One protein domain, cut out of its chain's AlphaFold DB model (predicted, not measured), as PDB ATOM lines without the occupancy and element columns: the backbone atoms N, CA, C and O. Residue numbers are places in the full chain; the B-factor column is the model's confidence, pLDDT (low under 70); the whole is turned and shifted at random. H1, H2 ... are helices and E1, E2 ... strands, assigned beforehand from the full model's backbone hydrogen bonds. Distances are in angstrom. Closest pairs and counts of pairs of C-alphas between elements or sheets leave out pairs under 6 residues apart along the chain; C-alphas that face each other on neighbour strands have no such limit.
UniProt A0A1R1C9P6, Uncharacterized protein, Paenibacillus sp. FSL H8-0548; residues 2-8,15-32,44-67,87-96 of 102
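What this domain is: This is residues 2 to 8, 15 to 32, 44 to 67 and 87 to 96 of the 102 residues of an uncharacterized protein of Paenibacillus sp. FSL H8-0548 (UniProt A0A1R1C9P6). A two-stranded antiparallel hairpin, E2 and the longer E3, runs through the middle, with H1 over one of its faces; E1 is near E3, and H2 is set off, apart from E1, H1 and E2. The 59 printed residues run E1, H1, E2, E3, H2, class mixed; the whole is loose, radius of gyration of the C-alphas 13.3 A, spans 39 by 26 by 18 A.

Where its parts are: Find C-alpha 2 at (17.907, 24.473, 23.903), where E1, residues 2 to 6, begins, 13.0 A long. Next come H1, residues 15 to 23, 12.3 A; E2, 44 to 47, 10.5 A; E3, 55 to 63, 26.7 A; and H2, 87 to 93, 10.0 A, ending at (25.432, 34.250, 32.382).

How they stand to each other: In the hairpin, N 44 and O 59 are 2.9 A apart. Residues 28 to 29 pair antiparallel with 46 to 47 of E2. The closest C-alphas of H1 and E3, Phe 15 and Val 61, are 6.1 A apart. In H1 and H2 every O i to N i+4 pair is within hydrogen-bond range.

The domain as a whole: Cuts follow residues 8, 32 and 67, with C-alpha gaps of 13.5, 5.2 and 29.4 A. The link E2 to E3 is short. No printed residue is under 70 in pLDDT.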
ATOM      1  N   SER A   2      17.756  24.297  25.352       95.69
ATOM      2  CA  SER A   2      17.907  24.473  23.903       95.69
ATOM      3  C   SER A   2      18.004  25.953  23.555       95.69
ATOM      4  O   SER A   2      17.321  26.756  24.183       95.69
ATOM      5  N   ILE A   3      18.779  26.291  22.529       96.88
ATOM      6  CA  ILE A   3      18.888  27.647  21.984       96.88
ATOM      7  C   ILE A   3      18.498  27.576  20.510       96.88
ATOM      8  O   ILE A   3      19.047  26.759  19.770       96.88
ATOM      9  N   LYS A   4      17.548  28.407  20.083       97.88
ATOM     10  CA  LYS A   4      17.124  28.511  18.684       97.88
ATOM     11  C   LYS A   4      17.246  29.953  18.222       97.88
ATOM     12  O   LYS A   4      16.702  30.848  18.858       97.88
ATOM     13  N   GLN A   5      17.918  30.167  17.097       97.31
ATOM     14  CA  GLN A   5      17.911  31.455  16.414       97.31
ATOM     15  C   GLN A   5      16.746  31.511  15.420       97.31
ATOM     16  O   GLN A   5      16.549  30.581  14.635       97.31
ATOM     17  N   LEU A   6      15.999  32.609  15.436       97.69
ATOM     18  CA  LEU A   6      14.929  32.920  14.500       97.69
ATOM     19  C   LEU A   6      15.340  34.146  13.678       97.69
ATOM     20  O   LEU A   6      15.377  35.268  14.178       97.69
ATOM     21  N   LYS A   7      15.688  33.936  12.407       96.31
ATOM     22  CA  LYS A   7      16.056  35.029  11.495       96.31
ATOM     23  C   LYS A   7      14.792  35.729  10.992       96.31
ATOM     24  O   LYS A   7      13.853  35.051  10.590       96.31
ATOM     25  N   GLY A   8      14.782  37.062  11.010       97.06
ATOM     26  CA  GLY A   8      13.660  37.872  10.516       97.06
ATOM     27  C   GLY A   8      12.411  37.875  11.402       97.06
ATOM     28  O   GLY A   8      11.414  38.475  11.017       97.06
ATOM     29  N   PHE A  15       8.262  36.230  21.141       96.81
ATOM     30  CA  PHE A  15       7.717  36.232  22.490       96.81
ATOM     31  C   PHE A  15       6.215  35.913  22.512       96.81
ATOM     32  O   PHE A  15       5.786  35.036  23.263       96.81
ATOM     33  N   THR A  16       5.429  36.578  21.662       97.19
ATOM     34  CA  THR A  16       3.981  36.345  21.560       97.19
ATOM     35  C   THR A  16       3.683  34.901  21.151       97.19
ATOM     36  O   THR A  16       2.847  34.243  21.770       97.19
ATOM     37  N   GLU A  17       4.419  34.374  20.170       97.62
ATOM     38  CA  GLU A  17       4.301  32.977  19.744       97.62
ATOM     39  C   GLU A  17       4.643  32.001  20.880       97.62
ATOM     40  O   GLU A  17       3.908  31.045  21.122       97.62
ATOM     41  N   GLN A  18       5.735  32.235  21.620       98.00
ATOM     42  CA  GLN A  18       6.109  31.367  22.740       98.00
ATOM     43  C   GLN A  18       5.073  31.406  23.868       98.00
ATOM     44  O   GLN A  18       4.792  30.368  24.463       98.00
ATOM     45  N   GLN A  19       4.472  32.564  24.151       96.88
ATOM     46  CA  GLN A  19       3.423  32.668  25.163       96.88
ATOM     47  C   GLN A  19       2.196  31.825  24.792       96.88
ATOM     48  O   GLN A  19       1.693  31.089  25.641       96.88
ATOM     49  N   GLN A  20       1.756  31.878  23.531       97.00
ATOM     50  CA  GLN A  20       0.638  31.066  23.035       97.00
ATOM     51  C   GLN A  20       0.959  29.568  23.114       97.00
ATOM     52  O   GLN A  20       0.204  28.803  23.709       97.00
ATOM     53  N   LEU A  21       2.136  29.163  22.623       96.81
ATOM     54  CA  LEU A  21       2.581  27.766  22.659       96.81
ATOM     55  C   LEU A  21       2.690  27.204  24.082       96.81
ATOM     56  O   LEU A  21       2.507  26.003  24.289       96.81
ATOM     57  N   LEU A  22       3.043  28.041  25.059       97.12
ATOM     58  CA  LEU A  22       3.093  27.642  26.462       97.12
ATOM     59  C   LEU A  22       1.697  27.559  27.078       97.12
ATOM     60  O   LEU A  22       1.436  26.604  27.805       97.12
ATOM     61  N   ALA A  23       0.797  28.490  26.759       96.38
ATOM     62  CA  ALA A  23      -0.581  28.477  27.252       96.38
ATOM     63  C   ALA A  23      -1.377  27.255  26.759       96.38
ATOM     64  O   ALA A  23      -2.245  26.763  27.472       96.38
ATOM     65  N   GLU A  24      -1.051  26.725  25.578       96.69
ATOM     66  CA  GLU A  24      -1.634  25.480  25.061       96.69
ATOM     67  C   GLU A  24      -1.135  24.220  25.786       96.69
ATOM     68  O   GLU A  24      -1.806  23.189  25.767       96.69
ATOM     69  N   LYS A  25       0.063  24.267  26.385       94.62
ATOM     70  CA  LYS A  25       0.779  23.074  26.878       94.62
ATOM     71  C   LYS A  25       0.906  22.983  28.391       94.62
ATOM     72  O   LYS A  25       1.193  21.901  28.891       94.62
ATOM     73  N   TYR A  26       0.772  24.095  29.100       95.94
ATOM     74  CA  TYR A  26       1.007  24.175  30.536       95.94
ATOM     75  C   TYR A  26      -0.211  24.776  31.226       95.94
ATOM     76  O   TYR A  26      -0.738  25.797  30.789       95.94
ATOM     77  N   ALA A  27      -0.617  24.178  32.347       94.56
ATOM     78  CA  ALA A  27      -1.763  24.644  33.120       94.56
ATOM     79  C   ALA A  27      -1.599  26.077  33.652       94.56
ATOM     80  O   ALA A  27      -2.589  26.782  33.844       94.56
ATOM     81  N   LYS A  28      -0.359  26.516  33.909       95.50
ATOM     82  CA  LYS A  28      -0.072  27.872  34.375       95.50
ATOM     83  C   LYS A  28       1.082  28.493  33.598       95.50
ATOM     84  O   LYS A  28       2.198  27.975  33.626       95.50
ATOM     85  N   VAL A  29       0.827  29.651  32.996       97.06
ATOM     86  CA  VAL A  29       1.842  30.554  32.443       97.06
ATOM     87  C   VAL A  29       1.877  31.801  33.321       97.06
ATOM     88  O   VAL A  29       0.845  32.426  33.555       97.06
ATOM     89  N   GLU A  30       3.045  32.129  33.861       94.19
ATOM     90  CA  GLU A  30       3.234  33.324  34.681       94.19
ATOM     91  C   GLU A  30       3.234  34.587  33.811       94.19
ATOM     92  O   GLU A  30       3.502  34.545  32.605       94.19
ATOM     93  N   ALA A  31       2.969  35.731  34.447       91.31
ATOM     94  CA  ALA A  31       3.074  37.016  33.777       91.31
ATOM     95  C   ALA A  31       4.499  37.211  33.214       91.31
ATOM     96  O   ALA A  31       5.478  36.875  33.888       91.31
ATOM     97  N   PRO A  32       4.635  37.754  31.998       91.12
ATOM     98  CA  PRO A  32       5.936  38.021  31.400       91.12
ATOM     99  C   PRO A  32       6.743  39.027  32.203       91.12
ATOM    100  O   PRO A  32       6.197  40.023  32.681       91.12
ATOM    101  N   ILE A  44       9.456  34.235  29.912       97.81
ATOM    102  CA  ILE A  44       8.192  33.537  30.153       97.81
ATOM    103  C   ILE A  44       8.486  32.307  31.004       97.81
ATOM    104  O   ILE A  44       9.349  31.499  30.660       97.81
ATOM    105  N   SER A  45       7.760  32.149  32.107       95.81
ATOM    106  CA  SER A  45       7.816  30.945  32.939       95.81
ATOM    107  C   SER A  45       6.471  30.241  32.906       95.81
ATOM    108  O   SER A  45       5.434  30.891  33.004       95.81
ATOM    109  N   ALA A  46       6.474  28.921  32.775       96.81
ATOM    110  CA  ALA A  46       5.261  28.123  32.846       96.81
ATOM    111  C   ALA A  46       5.511  26.816  33.599       96.81
ATOM    112  O   ALA A  46       6.642  26.325  33.664       96.81
ATOM    113  N   LYS A  47       4.453  26.264  34.186       94.50
ATOM    114  CA  LYS A  47       4.496  24.984  34.891       94.50
ATOM    115  C   LYS A  47       3.179  24.235  34.796       94.50
ATOM    116  O   LYS A  47       2.130  24.834  34.557       94.50
ATOM    117  N   ASP A  48       3.253  22.933  35.029       92.50
ATOM    118  CA  ASP A  48       2.084  22.063  35.081       92.50
ATOM    119  C   ASP A  48       2.034  21.283  36.402       92.50
ATOM    120  O   ASP A  48       2.798  20.346  36.627       92.50
ATOM    121  N   GLY A  49       1.156  21.714  37.311       91.00
ATOM    122  CA  GLY A  49       1.022  21.151  38.656       91.00
ATOM    123  C   GLY A  49       1.964  21.749  39.713       91.00
ATOM    124  O   GLY A  49       2.557  22.818  39.538       91.00
ATOM    125  N   GLN A  50       2.017  21.079  40.867       91.19
ATOM    126  CA  GLN A  50       2.797  21.469  42.054       91.19
ATOM    127  C   GLN A  50       3.563  20.281  42.662       91.19
ATOM    128  O   GLN A  50       4.085  20.387  43.769       91.19
ATOM    129  N   SER A  51       3.586  19.141  41.972       94.31
ATOM    130  CA  SER A  51       4.296  17.947  42.421       94.31
ATOM    131  C   SER A  51       5.792  18.106  42.168       94.31
ATOM    132  O   SER A  51       6.212  18.910  41.338       94.31
ATOM    133  N   TRP A  52       6.617  17.335  42.870       91.88
ATOM    134  CA  TRP A  52       8.075  17.375  42.709       91.88
ATOM    135  C   TRP A  52       8.511  17.089  41.254       91.88
ATOM    136  O   TRP A  52       9.439  17.720  40.749       91.88
ATOM    137  N   ASP A  53       7.768  16.227  40.555       94.25
ATOM    138  CA  ASP A  53       7.931  15.837  39.151       94.25
ATOM    139  C   ASP A  53       7.130  16.712  38.168       94.25
ATOM    140  O   ASP A  53       7.108  16.448  36.965       94.25
ATOM    141  N   SER A  54       6.490  17.786  38.642       94.56
ATOM    142  CA  SER A  54       5.800  18.733  37.768       94.56
ATOM    143  C   SER A  54       6.797  19.429  36.837       94.56
ATOM    144  O   SER A  54       7.796  19.980  37.311       94.56
ATOM    145  N   PRO A  55       6.559  19.465  35.515       94.44
ATOM    146  CA  PRO A  55       7.462  20.124  34.589       94.44
ATOM    147  C   PRO A  55       7.396  21.646  34.754       94.44
ATOM    148  O   PRO A  55       6.322  22.249  34.788       94.44
ATOM    149  N   VAL A  56       8.568  22.272  34.776       93.94
ATOM    150  CA  VAL A  56       8.773  23.721  34.776       93.94
ATOM    151  C   VAL A  56       9.566  24.097  33.532       93.94
ATOM    152  O   VAL A  56      10.576  23.469  33.198       93.94
ATOM    153  N   VAL A  57       9.122  25.144  32.841       96.31
ATOM    154  CA  VAL A  57       9.798  25.700  31.669       96.31
ATOM    155  C   VAL A  57      10.053  27.189  31.854       96.31
ATOM    156  O   VAL A  57       9.187  27.933  32.309       96.31
ATOM    157  N   LYS A  58      11.256  27.620  31.474       95.94
ATOM    158  CA  LYS A  58      11.640  29.026  31.337       95.94
ATOM    159  C   LYS A  58      12.048  29.275  29.892       95.94
ATOM    160  O   LYS A  58      12.841  28.508  29.343       95.94
ATOM    161  N   VAL A  59      11.505  30.324  29.291       97.88
ATOM    162  CA  VAL A  59      11.804  30.745  27.922       97.88
ATOM    163  C   VAL A  59      12.294  32.182  27.948       97.88
ATOM    164  O   VAL A  59      11.554  33.074  28.352       97.88
ATOM    165  N   TYR A  60      13.529  32.393  27.507       98.19
ATOM    166  CA  TYR A  60      14.130  33.709  27.328       98.19
ATOM    167  C   TYR A  60      14.082  34.067  25.848       98.19
ATOM    168  O   TYR A  60      14.527  33.282  25.006       98.19
ATOM    169  N   VAL A  61      13.546  35.242  25.534       98.31
ATOM    170  CA  VAL A  61      13.516  35.792  24.180       98.31
ATOM    171  C   VAL A  61      14.307  37.091  24.155       98.31
ATOM    172  O   VAL A  61      14.029  38.009  24.926       98.31
ATOM    173  N   LEU A  62      15.294  37.158  23.267       97.62
ATOM    174  CA  LEU A  62      16.194  38.298  23.111       97.62
ATOM    175  C   LEU A  62      16.471  38.579  21.633       97.62
ATOM    176  O   LEU A  62      16.293  37.706  20.784       97.62
ATOM    177  N   SER A  63      16.916  39.797  21.328       96.69
ATOM    178  CA  SER A  63      17.366  40.167  19.983       96.69
ATOM    179  C   SER A  63      18.597  39.360  19.580       96.69
ATOM    180  O   SER A  63      19.454  39.065  20.409       96.69
ATOM    181  N   ASN A  64      18.704  39.026  18.295       95.44
ATOM    182  CA  ASN A  64      19.935  38.468  17.739       95.44
ATOM    183  C   ASN A  64      20.904  39.535  17.197       95.44
ATOM    184  O   ASN A  64      21.904  39.156  16.602       95.44
ATOM    185  N   GLY A  65      20.584  40.829  17.324       94.31
ATOM    186  CA  GLY A  65      21.380  41.940  16.781       94.31
ATOM    187  C   GLY A  65      21.167  42.240  15.289       94.31
ATOM    188  O   GLY A  65      21.557  43.304  14.822       94.31
ATOM    189  N   HIS A  66      20.483  41.368  14.543       94.50
ATOM    190  CA  HIS A  66      20.352  41.434  13.080       94.50
ATOM    191  C   HIS A  66      18.897  41.262  12.610       94.50
ATOM    192  O   HIS A  66      18.606  40.480  11.703       94.50
ATOM    193  N   GLY A  67      17.956  41.954  13.260       95.00
ATOM    194  CA  GLY A  67      16.536  41.929  12.874       95.00
ATOM    195  C   GLY A  67      15.836  40.583  13.103       95.00
ATOM    196  O   GLY A  67      14.835  40.282  12.459       95.00
ATOM    197  N   ARG A  87      21.927  25.692  37.408       87.12
ATOM    198  CA  ARG A  87      22.855  25.364  36.306       87.12
ATOM    199  C   ARG A  87      22.470  26.050  34.998       87.12
ATOM    200  O   ARG A  87      23.345  26.577  34.321       87.12
ATOM    201  N   PHE A  88      21.183  26.071  34.641       90.19
ATOM    202  CA  PHE A  88      20.742  26.816  33.456       90.19
ATOM    203  C   PHE A  88      20.983  28.316  33.605       90.19
ATOM    204  O   PHE A  88      21.405  28.941  32.641       90.19
ATOM    205  N   TYR A  89      20.759  28.874  34.795       90.69
ATOM    206  CA  TYR A  89      21.048  30.278  35.072       90.69
ATOM    207  C   TYR A  89      22.532  30.600  34.825       90.69
ATOM    208  O   TYR A  89      22.831  31.453  33.996       90.69
ATOM    209  N   TYR A  90      23.455  29.834  35.414       92.62
ATOM    210  CA  TYR A  90      24.897  30.038  35.218       92.62
ATOM    211  C   TYR A  90      25.354  29.812  33.770       92.62
ATOM    212  O   TYR A  90      26.240  30.505  33.281       92.62
ATOM    213  N   MET A  91      24.741  28.871  33.040       92.56
ATOM    214  CA  MET A  91      25.024  28.708  31.607       92.56
ATOM    215  C   MET A  91      24.645  29.954  30.798       92.56
ATOM    216  O   MET A  91      25.318  30.274  29.821       92.56
ATOM    217  N   LEU A  92      23.561  30.633  31.179       94.88
ATOM    218  CA  LEU A  92      23.082  31.832  30.499       94.88
ATOM    219  C   LEU A  92      23.895  33.078  30.857       94.88
ATOM    220  O   LEU A  92      24.032  33.936  29.995       94.88
ATOM    221  N   GLU A  93      24.498  33.157  32.046       94.62
ATOM    222  CA  GLU A  93      25.432  34.250  32.382       94.62
ATOM    223  C   GLU A  93      26.644  34.285  31.442       94.62
ATOM    224  O   GLU A  93      27.212  35.339  31.178       94.62
ATOM    225  N   GLN A  94      27.047  33.122  30.925       93.25
ATOM    226  CA  GLN A  94      28.161  32.999  29.983       93.25
ATOM    227  C   GLN A  94      27.717  33.147  28.519       93.25
ATOM    228  O   GLN A  94      28.544  33.082  27.605       93.25
ATOM    229  N   PHE A  95      26.417  33.319  28.259       93.06
ATOM    230  CA  PHE A  95      25.907  33.470  26.904       93.06
ATOM    231  C   PHE A  95      26.306  34.839  26.346       93.06
ATOM    232  O   PHE A  95      25.854  35.876  26.817       93.06
ATOM    233  N   THR A  96      27.131  34.834  25.302       89.94
ATOM    234  CA  THR A  96      27.583  36.053  24.625       89.94
ATOM    235  C   THR A  96      27.221  35.994  23.150       89.94
ATOM    236  O   THR A  96      27.477  34.996  22.473       89.94
TER     237      THR A  96